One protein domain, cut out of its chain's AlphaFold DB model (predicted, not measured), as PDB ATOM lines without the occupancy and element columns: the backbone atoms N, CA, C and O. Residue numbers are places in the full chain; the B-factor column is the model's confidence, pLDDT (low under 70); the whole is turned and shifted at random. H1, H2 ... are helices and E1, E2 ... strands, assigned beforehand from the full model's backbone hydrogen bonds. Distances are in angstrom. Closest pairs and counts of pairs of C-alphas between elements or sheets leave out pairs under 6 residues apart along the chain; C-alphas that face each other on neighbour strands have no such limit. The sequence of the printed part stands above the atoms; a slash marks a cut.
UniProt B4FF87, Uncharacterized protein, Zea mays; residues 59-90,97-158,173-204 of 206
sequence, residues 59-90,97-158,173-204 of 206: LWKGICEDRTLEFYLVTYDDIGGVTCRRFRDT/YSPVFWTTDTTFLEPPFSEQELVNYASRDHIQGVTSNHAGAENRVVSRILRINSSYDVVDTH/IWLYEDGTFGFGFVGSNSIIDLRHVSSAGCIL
ATOM      1  N   LEU A  59     125.559 173.077 155.601       90.19
ATOM      2  CA  LEU A  59     124.521 172.067 155.713       90.19
ATOM      3  C   LEU A  59     124.104 171.587 154.323       90.19
ATOM      4  O   LEU A  59     123.685 172.370 153.466       90.19
ATOM      5  N   TRP A  60     124.158 170.277 154.146       90.88
ATOM      6  CA  TRP A  60     123.904 169.595 152.892       90.88
ATOM      7  C   TRP A  60     122.822 168.537 153.063       90.88
ATOM      8  O   TRP A  60     122.630 168.007 154.158       90.88
ATOM      9  N   LYS A  61     122.134 168.204 151.975       90.69
ATOM     10  CA  LYS A  61     121.229 167.056 151.892       90.69
ATOM     11  C   LYS A  61     121.712 166.087 150.822       90.69
ATOM     12  O   LYS A  61     122.202 166.524 149.782       90.69
ATOM     13  N   GLY A  62     121.554 164.796 151.072       89.00
ATOM     14  CA  GLY A  62     121.919 163.726 150.148       89.00
ATOM     15  C   GLY A  62     120.988 162.534 150.289       89.00
ATOM     16  O   GLY A  62     120.280 162.412 151.288       89.00
ATOM     17  N   ILE A  63     120.980 161.669 149.279       85.88
ATOM     18  CA  ILE A  63     120.197 160.432 149.294       85.88
ATOM     19  C   ILE A  63     121.152 159.264 149.512       85.88
ATOM     20  O   ILE A  63     122.123 159.107 148.775       85.88
ATOM     21  N   CYS A  64     120.873 158.466 150.537       82.69
ATOM     22  CA  CYS A  64     121.661 157.292 150.895       82.69
ATOM     23  C   CYS A  64     121.282 156.049 150.088       82.69
ATOM     24  O   CYS A  64     120.288 156.027 149.364       82.69
ATOM     25  N   GLU A  65     122.070 154.981 150.236       78.88
ATOM     26  CA  GLU A  65     121.859 153.697 149.546       78.88
ATOM     27  C   GLU A  65     120.488 153.071 149.847       78.88
ATOM     28  O   GLU A  65     119.872 152.460 148.974       78.88
ATOM     29  N   ASP A  66     119.959 153.293 151.052       80.00
ATOM     30  CA  ASP A  66     118.607 152.890 151.466       80.00
ATOM     31  C   ASP A  66     117.495 153.810 150.920       80.00
ATOM     32  O   ASP A  66     116.323 153.655 151.267       80.00
ATOM     33  N   ARG A  67     117.853 154.749 150.035       80.50
ATOM     34  CA  ARG A  67     116.992 155.771 149.427       80.50
ATOM     35  C   ARG A  67     116.362 156.731 150.434       80.50
ATOM     36  O   ARG A  67     115.348 157.361 150.126       80.50
ATOM     37  N   THR A  68     116.959 156.876 151.615       82.56
ATOM     38  CA  THR A  68     116.544 157.883 152.594       82.56
ATOM     39  C   THR A  68     117.212 159.225 152.310       82.56
ATOM     40  O   THR A  68     118.367 159.287 151.889       82.56
ATOM     41  N   LEU A  69     116.464 160.313 152.515       86.06
ATOM     42  CA  LEU A  69     117.017 161.663 152.517       86.06
ATOM     43  C   LEU A  69     117.678 161.909 153.874       86.06
ATOM     44  O   LEU A  69     116.998 161.891 154.899       86.06
ATOM     45  N   GLU A  70     118.977 162.181 153.874       86.69
ATOM     46  CA  GLU A  70     119.735 162.492 155.083       86.69
ATOM     47  C   GLU A  70     120.422 163.858 154.968       86.69
ATOM     48  O   GLU A  70     120.695 164.371 153.876       86.69
ATOM     49  N   PHE A  71     120.689 164.463 156.126       88.00
ATOM     50  CA  PHE A  71     121.346 165.761 156.233       88.00
ATOM     51  C   PHE A  71     122.768 165.605 156.752       88.00
ATOM     52  O   PHE A  71     123.029 164.844 157.687       88.00
ATOM     53  N   TYR A  72     123.678 166.383 156.180       88.94
ATOM     54  CA  TYR A  72     125.102 166.337 156.466       88.94
ATOM     55  C   TYR A  72     125.597 167.725 156.838       88.94
ATOM     56  O   TYR A  72     125.382 168.692 156.111       88.94
ATOM     57  N   LEU A  73     126.286 167.823 157.967       89.56
ATOM     58  CA  LEU A  73     127.005 169.021 158.369       89.56
ATOM     59  C   LEU A  73     128.486 168.816 158.102       89.56
ATOM     60  O   LEU A  73     129.102 167.935 158.702       89.56
ATOM     61  N   VAL A  74     129.054 169.662 157.253       91.69
ATOM     62  CA  VAL A  74     130.488 169.677 156.982       91.69
ATOM     63  C   VAL A  74     131.103 170.932 157.580       91.69
ATOM     64  O   VAL A  74     130.672 172.053 157.303       91.69
ATOM     65  N   THR A  75     132.119 170.740 158.414       90.50
ATOM     66  CA  THR A  75     132.802 171.812 159.144       90.50
ATOM     67  C   THR A  75     134.301 171.746 158.933       90.50
ATOM     68  O   THR A  75     134.873 170.656 158.910       90.50
ATOM     69  N   TYR A  76     134.917 172.922 158.837       90.69
ATOM     70  CA  TYR A  76     136.364 173.078 158.891       90.69
ATOM     71  C   TYR A  76     136.768 173.421 160.322       90.69
ATOM     72  O   TYR A  76     136.172 174.319 160.924       90.69
ATOM     73  N   ASP A  77     137.761 172.724 160.857       85.44
ATOM     74  CA  ASP A  77     138.327 173.048 162.162       85.44
ATOM     75  C   ASP A  77     139.357 174.200 162.071       85.44
ATOM     76  O   ASP A  77     139.537 174.849 161.033       85.44
ATOM     77  N   ASP A  78     139.967 174.529 163.205       83.50
ATOM     78  CA  ASP A  78     140.959 175.592 163.361       83.50
ATOM     79  C   ASP A  78     142.354 175.219 162.841       83.50
ATOM     80  O   ASP A  78     143.126 176.114 162.494       83.50
ATOM     81  N   ILE A  79     142.660 173.924 162.734       83.06
ATOM     82  CA  ILE A  79     143.909 173.418 162.147       83.06
ATOM     83  C   ILE A  79     143.798 173.184 160.634       83.06
ATOM     84  O   ILE A  79     144.796 172.874 159.988       83.06
ATOM     85  N   GLY A  80     142.610 173.395 160.062       79.75
ATOM     86  CA  GLY A  80     142.345 173.309 158.632       79.75
ATOM     87  C   GLY A  80     141.820 171.954 158.171       79.75
ATOM     88  O   GLY A  80     141.647 171.785 156.975       79.75
ATOM     89  N   GLY A  81     141.529 171.018 159.072       89.19
ATOM     90  CA  GLY A  81     140.874 169.756 158.756       89.19
ATOM     91  C   GLY A  81     139.393 169.926 158.418       89.19
ATOM     92  O   GLY A  81     138.756 170.926 158.754       89.19
ATOM     93  N   VAL A  82     138.831 168.923 157.749       91.69
ATOM     94  CA  VAL A  82     137.405 168.822 157.417       91.69
ATOM     95  C   VAL A  82     136.813 167.624 158.134       91.69
ATOM     96  O   VAL A  82     137.368 166.529 158.101       91.69
ATOM     97  N   THR A  83     135.639 167.812 158.726       90.19
ATOM     98  CA  THR A  83     134.824 166.726 159.276       90.19
ATOM     99  C   THR A  83     133.398 166.838 158.765       90.19
ATOM    100  O   THR A  83     132.843 167.933 158.676       90.19
ATOM    101  N   CYS A  84     132.799 165.699 158.435       89.62
ATOM    102  CA  CYS A  84     131.395 165.596 158.066       89.62
ATOM    103  C   CYS A  84     130.648 164.773 159.096       89.62
ATOM    104  O   CYS A  84     131.117 163.710 159.491       89.62
ATOM    105  N   ARG A  85     129.472 165.235 159.506       85.19
ATOM    106  CA  ARG A  85     128.577 164.522 160.416       85.19
ATOM    107  C   ARG A  85     127.219 164.375 159.767       85.19
ATOM    108  O   ARG A  85     126.750 165.290 159.101       85.19
ATOM    109  N   ARG A  86     126.579 163.244 160.018       84.38
ATOM    110  CA  ARG A  86     125.228 162.952 159.550       84.38
ATOM    111  C   ARG A  86     124.234 163.204 160.666       84.38
ATOM    112  O   ARG A  86     124.456 162.750 161.787       84.38
ATOM    113  N   PHE A  87     123.145 163.895 160.371       76.81
ATOM    114  CA  PHE A  87     122.023 163.990 161.294       76.81
ATOM    115  C   PHE A  87     121.137 162.755 161.127       76.81
ATOM    116  O   PHE A  87     120.642 162.490 160.034       76.81
ATOM    117  N   ARG A  88     120.938 162.004 162.214       67.56
ATOM    118  CA  ARG A  88     119.961 160.913 162.305       67.56
ATOM    119  C   ARG A  88     119.096 161.133 163.543       67.56
ATOM    120  O   ARG A  88     119.619 161.541 164.580       67.56
ATOM    121  N   ASP A  89     117.797 160.863 163.430       53.34
ATOM    122  CA  ASP A  89     116.850 161.034 164.534       53.34
ATOM    123  C   ASP A  89     117.233 160.173 165.744       53.34
ATOM    124  O   ASP A  89     117.356 158.946 165.686       53.34
ATOM    125  N   THR A  90     117.429 160.848 166.873       48.69
ATOM    126  CA  THR A  90     117.824 160.274 168.156       48.69
ATOM    127  C   THR A  90     116.624 159.637 168.859       48.69
ATOM    128  O   THR A  90     116.040 160.245 169.754       48.69
ATOM    129  N   TYR A  97     128.352 161.515 168.110       50.06
ATOM    130  CA  TYR A  97     128.659 162.136 166.828       50.06
ATOM    131  C   TYR A  97     129.848 161.469 166.119       50.06
ATOM    132  O   TYR A  97     130.970 161.970 166.199       50.06
ATOM    133  N   SER A  98     129.619 160.370 165.411       48.69
ATOM    134  CA  SER A  98     130.645 159.739 164.590       48.69
ATOM    135  C   SER A  98     130.672 160.422 163.224       48.69
ATOM    136  O   SER A  98     129.633 160.511 162.557       48.69
ATOM    137  N   PRO A  99     131.820 160.975 162.801       56.25
ATOM    138  CA  PRO A  99     131.923 161.555 161.477       56.25
ATOM    139  C   PRO A  99     131.624 160.512 160.387       56.25
ATOM    140  O   PRO A  99     131.959 159.340 160.532       56.25
ATOM    141  N   VAL A 100     131.006 160.934 159.285       80.69
ATOM    142  CA  VAL A 100     130.870 160.110 158.068       80.69
ATOM    143  C   VAL A 100     132.226 160.017 157.384       80.69
ATOM    144  O   VAL A 100     132.683 158.943 157.006       80.69
ATOM    145  N   PHE A 101     132.899 161.160 157.286       89.06
ATOM    146  CA  PHE A 101     134.261 161.265 156.801       89.06
ATOM    147  C   PHE A 101     135.009 162.389 157.504       89.06
ATOM    148  O   PHE A 101     134.409 163.311 158.070       89.06
ATOM    149  N   TRP A 102     136.329 162.322 157.422       90.56
ATOM    150  CA  TRP A 102     137.226 163.367 157.880       90.56
ATOM    151  C   TRP A 102     138.502 163.408 157.035       90.56
ATOM    152  O   TRP A 102     138.868 162.433 156.380       90.56
ATOM    153  N   THR A 103     139.192 164.541 157.055       90.94
ATOM    154  CA  THR A 103     140.579 164.659 156.595       90.94
ATOM    155  C   THR A 103     141.275 165.769 157.366       90.94
ATOM    156  O   THR A 103     140.658 166.783 157.684       90.94
ATOM    157  N   THR A 104     142.553 165.585 157.674       89.50
ATOM    158  CA  THR A 104     143.430 166.654 158.175       89.50
ATOM    159  C   THR A 104     144.164 167.373 157.044       89.50
ATOM    160  O   THR A 104     144.684 168.463 157.258       89.50
ATOM    161  N   ASP A 105     144.191 166.789 155.844       89.38
ATOM    162  CA  ASP A 105     144.766 167.383 154.642       89.38
ATOM    163  C   ASP A 105     143.643 167.852 153.717       89.38
ATOM    164  O   ASP A 105     142.923 167.045 153.127       89.38
ATOM    165  N   THR A 106     143.481 169.170 153.604       92.12
ATOM    166  CA  THR A 106     142.501 169.809 152.714       92.12
ATOM    167  C   THR A 106     143.091 170.250 151.380       92.12
ATOM    168  O   THR A 106     142.518 171.107 150.704       92.12
ATOM    169  N   THR A 107     144.246 169.711 150.999       94.25
ATOM    170  CA  THR A 107     144.854 170.000 149.702       94.25
ATOM    171  C   THR A 107     144.036 169.334 148.604       94.25
ATOM    172  O   THR A 107     144.026 168.112 148.452       94.25
ATOM    173  N   PHE A 108     143.331 170.149 147.824       95.56
ATOM    174  CA  PHE A 108     142.596 169.666 146.665       95.56
ATOM    175  C   PHE A 108     143.559 169.260 145.548       95.56
ATOM    176  O   PHE A 108     144.517 169.967 145.234       95.56
ATOM    177  N   LEU A 109     143.264 168.129 144.917       96.88
ATOM    178  CA  LEU A 109     143.798 167.785 143.614       96.88
ATOM    179  C   LEU A 109     143.083 168.651 142.577       96.88
ATOM    180  O   LEU A 109     141.850 168.668 142.515       96.88
ATOM    181  N   GLU A 110     143.877 169.348 141.777       96.12
ATOM    182  CA  GLU A 110     143.433 170.190 140.670       96.12
ATOM    183  C   GLU A 110     143.622 169.433 139.341       96.12
ATOM    184  O   GLU A 110     144.480 168.546 139.253       96.12
ATOM    185  N   PRO A 111     142.847 169.751 138.293       93.56
ATOM    186  CA  PRO A 111     143.040 169.168 136.973       93.56
ATOM    187  C   PRO A 111     144.404 169.569 136.363       93.56
ATOM    188  O   PRO A 111     144.910 170.660 136.637       93.56
ATOM    189  N   PRO A 112     144.992 168.735 135.481       95.94
ATOM    190  CA  PRO A 112     144.461 167.461 134.995       95.94
ATOM    191  C   PRO A 112     144.573 166.337 136.038       95.94
ATOM    192  O   PRO A 112     145.618 166.144 136.657       95.94
ATOM    193  N   PHE A 113     143.492 165.569 136.205       95.31
ATOM    194  CA  PHE A 113     143.465 164.429 137.125       95.31
ATOM    195  C   PHE A 113     144.207 163.222 136.547       95.31
ATOM    196  O   PHE A 113     144.280 163.041 135.331       95.31
ATOM    197  N   SER A 114     144.736 162.369 137.428       95.62
ATOM    198  CA  SER A 114     145.327 161.098 137.008       95.62
ATOM    199  C   SER A 114     144.261 160.160 136.436       95.62
ATOM    200  O   SER A 114     143.094 160.214 136.825       95.62
ATOM    201  N   GLU A 115     144.674 159.243 135.559       95.06
ATOM    202  CA  GLU A 115     143.787 158.214 134.998       95.06
ATOM    203  C   GLU A 115     143.086 157.407 136.099       95.06
ATOM    204  O   GLU A 115     141.894 157.134 136.007       95.06
ATOM    205  N   GLN A 116     143.797 157.112 137.191       93.19
ATOM    206  CA  GLN A 116     143.232 156.416 138.341       93.19
ATOM    207  C   GLN A 116     142.064 157.183 138.980       93.19
ATOM    208  O   GLN A 116     141.036 156.580 139.270       93.19
ATOM    209  N   GLU A 117     142.195 158.496 139.200       93.94
ATOM    210  CA  GLU A 117     141.120 159.292 139.811       93.94
ATOM    211  C   GLU A 117     139.933 159.477 138.851       93.94
ATOM    212  O   GLU A 117     138.782 159.484 139.286       93.94
ATOM    213  N   LEU A 118     140.195 159.547 137.540       92.06
ATOM    214  CA  LEU A 118     139.148 159.576 136.516       92.06
ATOM    215  C   LEU A 118     138.363 158.264 136.469       92.06
ATOM    216  O   LEU A 118     137.135 158.295 136.472       92.06
ATOM    217  N   VAL A 119     139.051 157.117 136.474       91.00
ATOM    218  CA  VAL A 119     138.413 155.792 136.523       91.00
ATOM    219  C   VAL A 119     137.629 155.628 137.820       91.00
ATOM    220  O   VAL A 119     136.476 155.212 137.771       91.00
ATOM    221  N   ASN A 120     138.206 156.023 138.961       90.50
ATOM    222  CA  ASN A 120     137.541 155.964 140.265       90.50
ATOM    223  C   ASN A 120     136.216 156.728 140.301       90.50
ATOM    224  O   ASN A 120     135.319 156.326 141.036       90.50
ATOM    225  N   TYR A 121     136.121 157.845 139.579       91.75
ATOM    226  CA  TYR A 121     134.888 158.614 139.463       91.75
ATOM    227  C   TYR A 121     133.931 157.989 138.445       91.75
ATOM    228  O   TYR A 121     132.791 157.679 138.773       91.75
ATOM    229  N   ALA A 122     134.413 157.752 137.222       89.69
ATOM    230  CA  ALA A 122     133.594 157.309 136.098       89.69
ATOM    231  C   ALA A 122     132.999 155.904 136.280       89.69
ATOM    232  O   ALA A 122     131.989 155.586 135.659       89.69
ATOM    233  N   SER A 123     133.617 155.052 137.104       88.19
ATOM    234  CA  SER A 123     133.137 153.692 137.357       88.19
ATOM    235  C   SER A 123     132.066 153.597 138.448       88.19
ATOM    236  O   SER A 123     131.692 152.479 138.802       88.19
ATOM    237  N   ARG A 124     131.644 154.715 139.054       88.69
ATOM    238  CA  ARG A 124     130.717 154.716 140.192       88.69
ATOM    239  C   ARG A 124     129.323 155.195 139.817       88.69
ATOM    240  O   ARG A 124     129.148 156.100 139.007       88.69
ATOM    241  N   ASP A 125     128.343 154.627 140.506       87.88
ATOM    242  CA  ASP A 125     126.939 154.976 140.374       87.88
ATOM    243  C   ASP A 125     126.571 156.117 141.326       87.88
ATOM    244  O   ASP A 125     126.733 156.028 142.546       87.88
ATOM    245  N   HIS A 126     126.021 157.194 140.778       89.06
ATOM    246  CA  HIS A 126     125.465 158.282 141.576       89.06
ATOM    247  C   HIS A 126     124.100 157.882 142.143       89.06
ATOM    248  O   HIS A 126     123.175 157.555 141.392       89.06
ATOM    249  N   ILE A 127     123.948 157.944 143.468       82.06
ATOM    250  CA  ILE A 127     122.681 157.629 144.131       82.06
ATOM    251  C   ILE A 127     121.686 158.764 143.879       82.06
ATOM    252  O   ILE A 127     121.867 159.896 144.327       82.06
ATOM    253  N   GLN A 128     120.608 158.447 143.163       71.94
ATOM    254  CA  GLN A 128     119.579 159.407 142.771       71.94
ATOM    255  C   GLN A 128     118.250 159.166 143.483       71.94
ATOM    256  O   GLN A 128     117.866 158.038 143.796       71.94
ATOM    257  N   GLY A 129     117.513 160.258 143.684       64.31
ATOM    258  CA  GLY A 129     116.139 160.219 144.169       64.31
ATOM    259  C   GLY A 129     115.160 159.759 143.098       64.31
ATOM    260  O   GLY A 129     115.369 159.976 141.909       64.31
ATOM    261  N   VAL A 130     114.048 159.168 143.536       55.06
ATOM    262  CA  VAL A 130     113.007 158.580 142.669       55.06
ATOM    263  C   VAL A 130     112.351 159.608 141.728       55.06
ATOM    264  O   VAL A 130     111.812 159.234 140.693       55.06
ATOM    265  N   THR A 131     112.419 160.903 142.050       51.91
ATOM    266  CA  THR A 131     111.837 162.012 141.269       51.91
ATOM    267  C   THR A 131     112.862 162.795 140.443       51.91
ATOM    268  O   THR A 131     112.513 163.792 139.811       51.91
ATOM    269  N   SER A 132     114.125 162.363 140.435       52.44
ATOM    270  CA  SER A 132     115.178 162.955 139.614       52.44
ATOM    271  C   SER A 132     114.879 162.662 138.146       52.44
ATOM    272  O   SER A 132     115.248 161.611 137.626       52.44
ATOM    273  N   ASN A 133     114.173 163.579 137.476       44.97
ATOM    274  CA  ASN A 133     114.045 163.571 136.023       44.97
ATOM    275  C   ASN A 133     115.437 163.324 135.425       44.97
ATOM    276  O   ASN A 133     116.393 164.009 135.791       44.97
ATOM    277  N   HIS A 134     115.517 162.340 134.530       46.19
ATOM    278  CA  HIS A 134     116.706 161.713 133.936       46.19
ATOM    279  C   HIS A 134     117.751 162.645 133.269       46.19
ATOM    280  O   HIS A 134     118.624 162.161 132.565       46.19
ATOM    281  N   ALA A 135     117.699 163.962 133.472       43.66
ATOM    282  CA  ALA A 135     118.592 164.951 132.874       43.66
ATOM    283  C   ALA A 135     119.732 165.431 133.801       43.66
ATOM    284  O   ALA A 135     120.662 166.071 133.329       43.66
ATOM    285  N   GLY A 136     119.675 165.166 135.115       47.59
ATOM    286  CA  GLY A 136     120.655 165.694 136.088       47.59
ATOM    287  C   GLY A 136     121.842 164.777 136.412       47.59
ATOM    288  O   GLY A 136     122.645 165.109 137.285       47.59
ATOM    289  N   ALA A 137     121.901 163.610 135.772       48.94
ATOM    290  CA  ALA A 137     122.821 162.514 136.079       48.94
ATOM    291  C   ALA A 137     123.978 162.373 135.082       48.94
ATOM    292  O   ALA A 137     124.916 161.616 135.321       48.94
ATOM    293  N   GLU A 138     123.900 163.056 133.943       50.88
ATOM    294  CA  GLU A 138     124.868 162.888 132.870       50.88
ATOM    295  C   GLU A 138     126.084 163.782 133.143       50.88
ATOM    296  O   GLU A 138     126.046 164.989 132.933       50.88
ATOM    297  N   ASN A 139     127.159 163.170 133.651       60.31
ATOM    298  CA  ASN A 139     128.496 163.753 133.803       60.31
ATOM    299  C   ASN A 139     128.545 165.096 134.552       60.31
ATOM    300  O   ASN A 139     128.855 166.141 133.975       60.31
ATOM    301  N   ARG A 140     128.349 165.066 135.878       81.75
ATOM    302  CA  ARG A 140     128.767 166.200 136.715       81.75
ATOM    303  C   ARG A 140     130.261 166.438 136.494       81.75
ATOM    304  O   ARG A 140     131.072 165.525 136.672       81.75
ATOM    305  N   VAL A 141     130.614 167.651 136.078       90.44
ATOM    306  CA  VAL A 141     132.002 168.020 135.795       90.44
ATOM    307  C   VAL A 141     132.729 168.200 137.120       90.44
ATOM    308  O   VAL A 141     132.386 169.075 137.920       90.44
ATOM    309  N   VAL A 142     133.714 167.339 137.371       94.50
ATOM    310  CA  VAL A 142     134.555 167.410 138.567       94.50
ATOM    311  C   VAL A 142     135.540 168.560 138.401       94.50
ATOM    312  O   VAL A 142     136.388 168.536 137.513       94.50
ATOM    313  N   SER A 143     135.437 169.554 139.279       95.88
ATOM    314  CA  SER A 143     136.365 170.683 139.339       95.88
ATOM    315  C   SER A 143     137.616 170.339 140.137       95.88
ATOM    316  O   SER A 143     138.717 170.685 139.723       95.88
ATOM    317  N   ARG A 144     137.457 169.656 141.280       96.38
ATOM    318  CA  ARG A 144     138.530 169.333 142.231       96.38
ATOM    319  C   ARG A 144     138.226 168.048 142.983       96.38
ATOM    320  O   ARG A 144     137.060 167.724 143.212       96.38
ATOM    321  N   ILE A 145     139.269 167.347 143.418       97.25
ATOM    322  CA  ILE A 145     139.139 166.101 144.185       97.25
ATOM    323  C   ILE A 145     139.831 166.263 145.532       97.25
ATOM    324  O   ILE A 145     140.949 166.763 145.596       97.25
ATOM    325  N   LEU A 146     139.190 165.822 146.610       96.88
ATOM    326  CA  LEU A 146     139.788 165.803 147.942       96.88
ATOM    327  C   LEU A 146     139.838 164.377 148.484       96.88
ATOM    328  O   LEU A 146     138.858 163.638 148.397       96.88
ATOM    329  N   ARG A 147     140.982 163.995 149.055       95.12
ATOM    330  CA  ARG A 147     141.129 162.712 149.747       95.12
ATOM    331  C   ARG A 147     140.567 162.816 151.153       95.12
ATOM    332  O   ARG A 147     140.798 163.797 151.853       95.12
ATOM    333  N   ILE A 148     139.828 161.791 151.545       93.31
ATOM    334  CA  ILE A 148     139.202 161.696 152.857       93.31
ATOM    335  C   ILE A 148     139.369 160.293 153.417       93.31
ATOM    336  O   ILE A 148     139.633 159.343 152.685       93.31
ATOM    337  N   ASN A 149     139.160 160.168 154.716       89.81
ATOM    338  CA  ASN A 149     139.038 158.906 155.419       89.81
ATOM    339  C   ASN A 149     137.604 158.766 155.926       89.81
ATOM    340  O   ASN A 149     136.992 159.742 156.363       89.81
ATOM    341  N   SER A 150     137.059 157.556 155.880       83.00
ATOM    342  CA  SER A 150     135.829 157.240 156.611       83.00
ATOM    343  C   SER A 150     136.086 157.316 158.112       83.00
ATOM    344  O   SER A 150     137.191 157.047 158.593       83.00
ATOM    345  N   SER A 151     135.054 157.689 158.863       68.12
ATOM    346  CA  SER A 151     135.051 157.488 160.307       68.12
ATOM    347  C   SER A 151     134.148 156.308 160.669       68.12
ATOM    348  O   SER A 151     133.215 155.954 159.944       68.12
ATOM    349  N   TYR A 152     134.512 155.639 161.760       56.44
ATOM    350  CA  TYR A 152     133.946 154.373 162.206       56.44
ATOM    351  C   TYR A 152     132.512 154.577 162.720       56.44
ATOM    352  O   TYR A 152     132.300 154.878 163.886       56.44
ATOM    353  N   ASP A 153     131.552 154.474 161.801       50.09
ATOM    354  CA  ASP A 153     130.149 154.081 162.051       50.09
ATOM    355  C   ASP A 153     129.441 153.553 160.780       50.09
ATOM    356  O   ASP A 153     128.266 153.197 160.813       50.09
ATOM    357  N   VAL A 154     130.147 153.472 159.641       46.84
ATOM    358  CA  VAL A 154     129.608 152.946 158.369       46.84
ATOM    359  C   VAL A 154     129.998 151.474 158.145       46.84
ATOM    360  O   VAL A 154     129.486 150.829 157.236       46.84
ATOM    361  N   VAL A 155     130.863 150.904 158.997       42.25
ATOM    362  CA  VAL A 155     131.333 149.515 158.876       42.25
ATOM    363  C   VAL A 155     131.200 148.785 160.218       42.25
ATOM    364  O   VAL A 155     132.098 148.808 161.052       42.25
ATOM    365  N   ASP A 156     130.055 148.121 160.376       40.31
ATOM    366  CA  ASP A 156     129.803 146.968 161.252       40.31
ATOM    367  C   ASP A 156     129.861 147.174 162.788       40.31
ATOM    368  O   ASP A 156     130.915 147.272 163.418       40.31
ATOM    369  N   THR A 157     128.684 147.127 163.425       41.78
ATOM    370  CA  THR A 157     128.457 147.263 164.879       41.78
ATOM    371  C   THR A 157     129.023 146.097 165.711       41.78
ATOM    372  O   THR A 157     128.915 146.095 166.938       41.78
ATOM    373  N   HIS A 158     129.623 145.078 165.088       43.41
ATOM    374  CA  HIS A 158     130.036 143.844 165.766       43.41
ATOM    375  C   HIS A 158     131.518 143.751 166.156       43.41
ATOM    376  O   HIS A 158     131.918 142.753 166.757       43.41
ATOM    377  N   ILE A 173     136.144 162.994 147.935       96.31
ATOM    378  CA  ILE A 173     135.135 163.998 147.634       96.31
ATOM    379  C   ILE A 173     135.416 164.513 146.229       96.31
ATOM    380  O   ILE A 173     136.540 164.921 145.936       96.31
ATOM    381  N   TRP A 174     134.392 164.532 145.388       96.38
ATOM    382  CA  TRP A 174     134.415 165.142 144.066       96.38
ATOM    383  C   TRP A 174     133.621 166.440 144.125       96.38
ATOM    384  O   TRP A 174     132.396 166.415 144.202       96.38
ATOM    385  N   LEU A 175     134.324 167.575 144.126       95.94
ATOM    386  CA  LEU A 175     133.704 168.895 144.069       95.94
ATOM    387  C   LEU A 175     133.337 169.213 142.621       95.94
ATOM    388  O   LEU A 175     134.209 169.237 141.750       95.94
ATOM    389  N   TYR A 176     132.070 169.503 142.367       95.00
ATOM    390  CA  TYR A 176     131.554 169.811 141.038       95.00
ATOM    391  C   TYR A 176     131.665 171.305 140.715       95.00
ATOM    392  O   TYR A 176     131.802 172.143 141.608       95.00
ATOM    393  N   GLU A 177     131.613 171.656 139.428       92.69
ATOM    394  CA  GLU A 177     131.668 173.059 138.976       92.69
ATOM    395  C   GLU A 177     130.516 173.926 139.506       92.69
ATOM    396  O   GLU A 177     130.686 175.130 139.691       92.69
ATOM    397  N   ASP A 178     129.359 173.323 139.791       90.06
ATOM    398  CA  ASP A 178     128.186 174.015 140.340       90.06
ATOM    399  C   ASP A 178     128.306 174.330 141.846       90.06
ATOM    400  O   ASP A 178     127.404 174.935 142.425       90.06
ATOM    401  N   GLY A 179     129.415 173.939 142.483       90.31
ATOM    402  CA  GLY A 179     129.674 174.136 143.909       90.31
ATOM    403  C   GLY A 179     129.077 173.060 144.817       90.31
ATOM    404  O   GLY A 179     129.337 173.081 146.020       90.31
ATOM    405  N   THR A 180     128.329 172.102 144.267       93.00
ATOM    406  CA  THR A 180     127.916 170.891 144.986       93.00
ATOM    407  C   THR A 180     129.032 169.848 144.960       93.00
ATOM    408  O   THR A 180     130.037 170.014 144.268       93.00
ATOM    409  N   PHE A 181     128.903 168.763 145.719       95.25
ATOM    410  CA  PHE A 181     129.917 167.710 145.707       95.25
ATOM    411  C   PHE A 181     129.324 166.345 146.010       95.25
ATOM    412  O   PHE A 181     128.284 166.241 146.650       95.25
ATOM    413  N   GLY A 182     130.014 165.300 145.578       94.19
ATOM    414  CA  GLY A 182     129.716 163.927 145.959       94.19
ATOM    415  C   GLY A 182     130.857 163.343 146.770       94.19
ATOM    416  O   GLY A 182     131.995 163.804 146.669       94.19
ATOM    417  N   PHE A 183     130.573 162.328 147.576       94.06
ATOM    418  CA  PHE A 183     131.613 161.574 148.269       94.06
ATOM    419  C   PHE A 183     131.390 160.069 148.159       94.06
ATOM    420  O   PHE A 183     130.270 159.598 147.963       94.06
ATOM    421  N   GLY A 184     132.477 159.314 148.290       91.38
ATOM    422  CA  GLY A 184     132.456 157.860 148.231       91.38
ATOM    423  C   GLY A 184     133.755 157.251 148.746       91.38
ATOM    424  O   GLY A 184     134.812 157.882 148.719       91.38
ATOM    425  N   PHE A 185     133.678 156.012 149.222       89.56
ATOM    426  CA  PHE A 185     134.817 155.290 149.795       89.56
ATOM    427  C   PHE A 185     135.307 154.188 148.863       89.56
ATOM    428  O   PHE A 185     134.558 153.687 148.020       89.56
ATOM    429  N   VAL A 186     136.580 153.825 148.977       84.31
ATOM    430  CA  VAL A 186     137.152 152.655 148.305       84.31
ATOM    431  C   VAL A 186     136.380 151.407 148.744       84.31
ATOM    432  O   VAL A 186     136.073 151.241 149.919       84.31
ATOM    433  N   GLY A 187     136.020 150.545 147.792       78.06
ATOM    434  CA  GLY A 187     135.204 149.352 148.047       78.06
ATOM    435  C   GLY A 187     133.690 149.570 147.942       78.06
ATOM    436  O   GLY A 187     132.963 148.589 147.825       78.06
ATOM    437  N   SER A 188     133.217 150.820 147.905       80.81
ATOM    438  CA  SER A 188     131.857 151.141 147.461       80.81
ATOM    439  C   SER A 188     131.861 151.560 145.991       80.81
ATOM    440  O   SER A 188     132.727 152.326 145.557       80.81
ATOM    441  N   ASN A 189     130.862 151.086 145.245       85.44
ATOM    442  CA  ASN A 189     130.611 151.487 143.860       85.44
ATOM    443  C   ASN A 189     129.663 152.690 143.755       85.44
ATOM    444  O   ASN A 189     129.283 153.053 142.649       85.44
ATOM    445  N   SER A 190     129.281 153.305 144.874       87.38
ATOM    446  CA  SER A 190     128.332 154.411 144.905       87.38
ATOM    447  C   SER A 190     129.003 155.764 145.193       87.38
ATOM    448  O   SER A 190     130.090 155.846 145.786       87.38
ATOM    449  N   ILE A 191     128.349 156.835 144.739       91.12
ATOM    450  CA  ILE A 191     128.606 158.226 145.124       91.12
ATOM    451  C   ILE A 191     127.325 158.789 145.736       91.12
ATOM    452  O   ILE A 191     126.260 158.755 145.113       91.12
ATOM    453  N   ILE A 192     127.440 159.336 146.947       91.06
ATOM    454  CA  ILE A 192     126.377 160.128 147.570       91.06
ATOM    455  C   ILE A 192     126.589 161.580 147.152       91.06
ATOM    456  O   ILE A 192     127.523 162.234 147.622       91.06
ATOM    457  N   ASP A 193     125.716 162.078 146.279       93.00
ATOM    458  CA  ASP A 193     125.701 163.481 145.874       93.00
ATOM    459  C   ASP A 193     125.036 164.348 146.943       93.00
ATOM    460  O   ASP A 193     123.882 164.134 147.325       93.00
ATOM    461  N   LEU A 194     125.759 165.369 147.389       92.31
ATOM    462  CA  LEU A 194     125.306 166.342 148.365       92.31
ATOM    463  C   LEU A 194     124.950 167.661 147.687       92.31
ATOM    464  O   LEU A 194     125.740 168.246 146.950       92.31
ATOM    465  N   ARG A 195     123.743 168.150 147.971       90.56
ATOM    466  CA  ARG A 195     123.210 169.419 147.466       90.56
ATOM    467  C   ARG A 195     122.896 170.361 148.616       90.56
ATOM    468  O   ARG A 195     122.693 169.933 149.753       90.56
ATOM    469  N   HIS A 196     122.827 171.649 148.312       86.25
ATOM    470  CA  HIS A 196     122.418 172.651 149.285       86.25
ATOM    471  C   HIS A 196     121.015 172.352 149.831       86.25
ATOM    472  O   HIS A 196     120.109 171.971 149.087       86.25
ATOM    473  N   VAL A 197     120.823 172.553 151.137       84.88
ATOM    474  CA  VAL A 197     119.486 172.489 151.755       84.88
ATOM    475  C   VAL A 197     118.667 173.730 151.419       84.88
ATOM    476  O   VAL A 197     117.459 173.644 151.207       84.88
ATOM    477  N   SER A 198     119.327 174.881 151.343       79.44
ATOM    478  CA  SER A 198     118.705 176.163 151.042       79.44
ATOM    479  C   SER A 198     119.549 176.978 150.078       79.44
ATOM    480  O   SER A 198     120.774 176.901 150.106       79.44
ATOM    481  N   SER A 199     118.891 177.813 149.280       72.94
ATOM    482  CA  SER A 199     119.525 178.838 148.454       72.94
ATOM    483  C   SER A 199     118.771 180.151 148.627       72.94
ATOM    484  O   SER A 199     117.540 180.154 148.665       72.94
ATOM    485  N   ALA A 200     119.500 181.260 148.787       72.94
ATOM    486  CA  ALA A 200     118.934 182.602 148.972       72.94
ATOM    487  C   ALA A 200     117.867 182.701 150.090       72.94
ATOM    488  O   ALA A 200     116.899 183.449 149.978       72.94
ATOM    489  N   GLY A 201     118.033 181.932 151.174       70.25
ATOM    490  CA  GLY A 201     117.097 181.903 152.305       70.25
ATOM    491  C   GLY A 201     115.840 181.047 152.100       70.25
ATOM    492  O   GLY A 201     114.994 181.004 152.992       70.25
ATOM    493  N   CYS A 202     115.715 180.338 150.975       73.38
ATOM    494  CA  CYS A 202     114.615 179.412 150.702       73.38
ATOM    495  C   CYS A 202     115.098 177.957 150.732       73.38
ATOM    496  O   CYS A 202     116.157 177.648 150.187       73.38
ATOM    497  N   ILE A 203     114.319 177.058 151.342       77.88
ATOM    498  CA  ILE A 203     114.589 175.612 151.321       77.88
ATOM    499  C   ILE A 203     114.350 175.082 149.904       77.88
ATOM    500  O   ILE A 203     113.339 175.402 149.281       77.88
ATOM    501  N   LEU A 204     115.285 174.279 149.399       76.56
ATOM    502  CA  LEU A 204     115.180 173.640 148.091       76.56
ATOM    503  C   LEU A 204     114.357 172.351 148.211       76.56
ATOM    504  O   LEU A 204     114.752 171.438 148.938       76.56
TER     505      LEU A 204
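What this domain is: This is residues 59 to 90, 97 to 158 and 173 to 204 of the 206 residues of an uncharacterized protein of Zea mays (UniProt B4FF87). A closed barrel of eight strands, E1 to E8, is the body of this domain, with one short helix, H1, packed outside it across E6 and E7. A long stretch with no named element, residues 123 to 141, leads from H1 back to the barrel strand E5. The printed part has 126 residues, with the named elements E1 E2 E3 E4 H1 E5 E6 E7 E8 along the chain; the ring runs in the order of the strand numbers and is antiparallel throughout. The class is mostly strand, though under half of the residues are in named elements. The whole is compact, with a radius of gyration of the C-alphas of 14.7 A, and rounded, spanning 42 by 37 by 37 A.

Where its parts are: E1, residues 59 to 63, begins at C-alpha 59 (124.521, 172.067, 155.713). E2, residues 69 to 76, is 23.4 A long. E3 is residues 82 to 87, 16.6 A, and E4 is residues 99 to 103. H1, residues 115 to 122, begins at C-alpha 115 (143.787, 158.214, 134.998) and is 10.3 A long. E5, residues 142 to 150, is 20.8 A long and bends by 53 degrees at residue 147. E6 is residues 173 to 176 and E7 residues 181 to 185. E8, residues 190 to 196, is 19.7 A long and ends at C-alpha 196 (122.418, 172.651, 149.285).

How they stand to each other: E1, E2 and E3 form a meander, each strand the antiparallel neighbour of the one before, with N 60 and O 72 at 2.8 A and N 73 and O 85 at 2.8 A. E3 and E4 have N 84 and O 101 at 2.9 A. E5 is staggered: residues 149 to 150 pair with E4, N 149 and O 102 at 2.8 A, and residues 142 to 146 with E6, N 173 and O 146 at 2.8 A. E6, E7 and E8 form a second meander, with N 174 and O 182 at 2.8 A and N 194 and O 181 at 2.8 A. E8 and E1 close the ring, N 61 and O 195 at 2.9 A. H1 is on the barrel, outside it, at a height over the sheet of 10.4 A. It is over E6 and E7 and runs across the strands, at 77 degrees to E6 on the local plane. In H1 every O i to N i+4 pair is within hydrogen-bond range. Residues 125 to 126 pair in parallel with residues 190 to 191 of E8.

The domain as a whole: The two C-alphas farthest apart, those of His 158 and Ala 200, are 43.7 A apart. Residues 91 to 96 and 159 to 172 are not printed; the C-alpha gaps are 11.1 A and 27.6 A. The links E4 to H1 and H1 to E5 are long. The pLDDT is under 70 at residues 88 to 90, 97 to 99, 129 to 139 and 151 to 158.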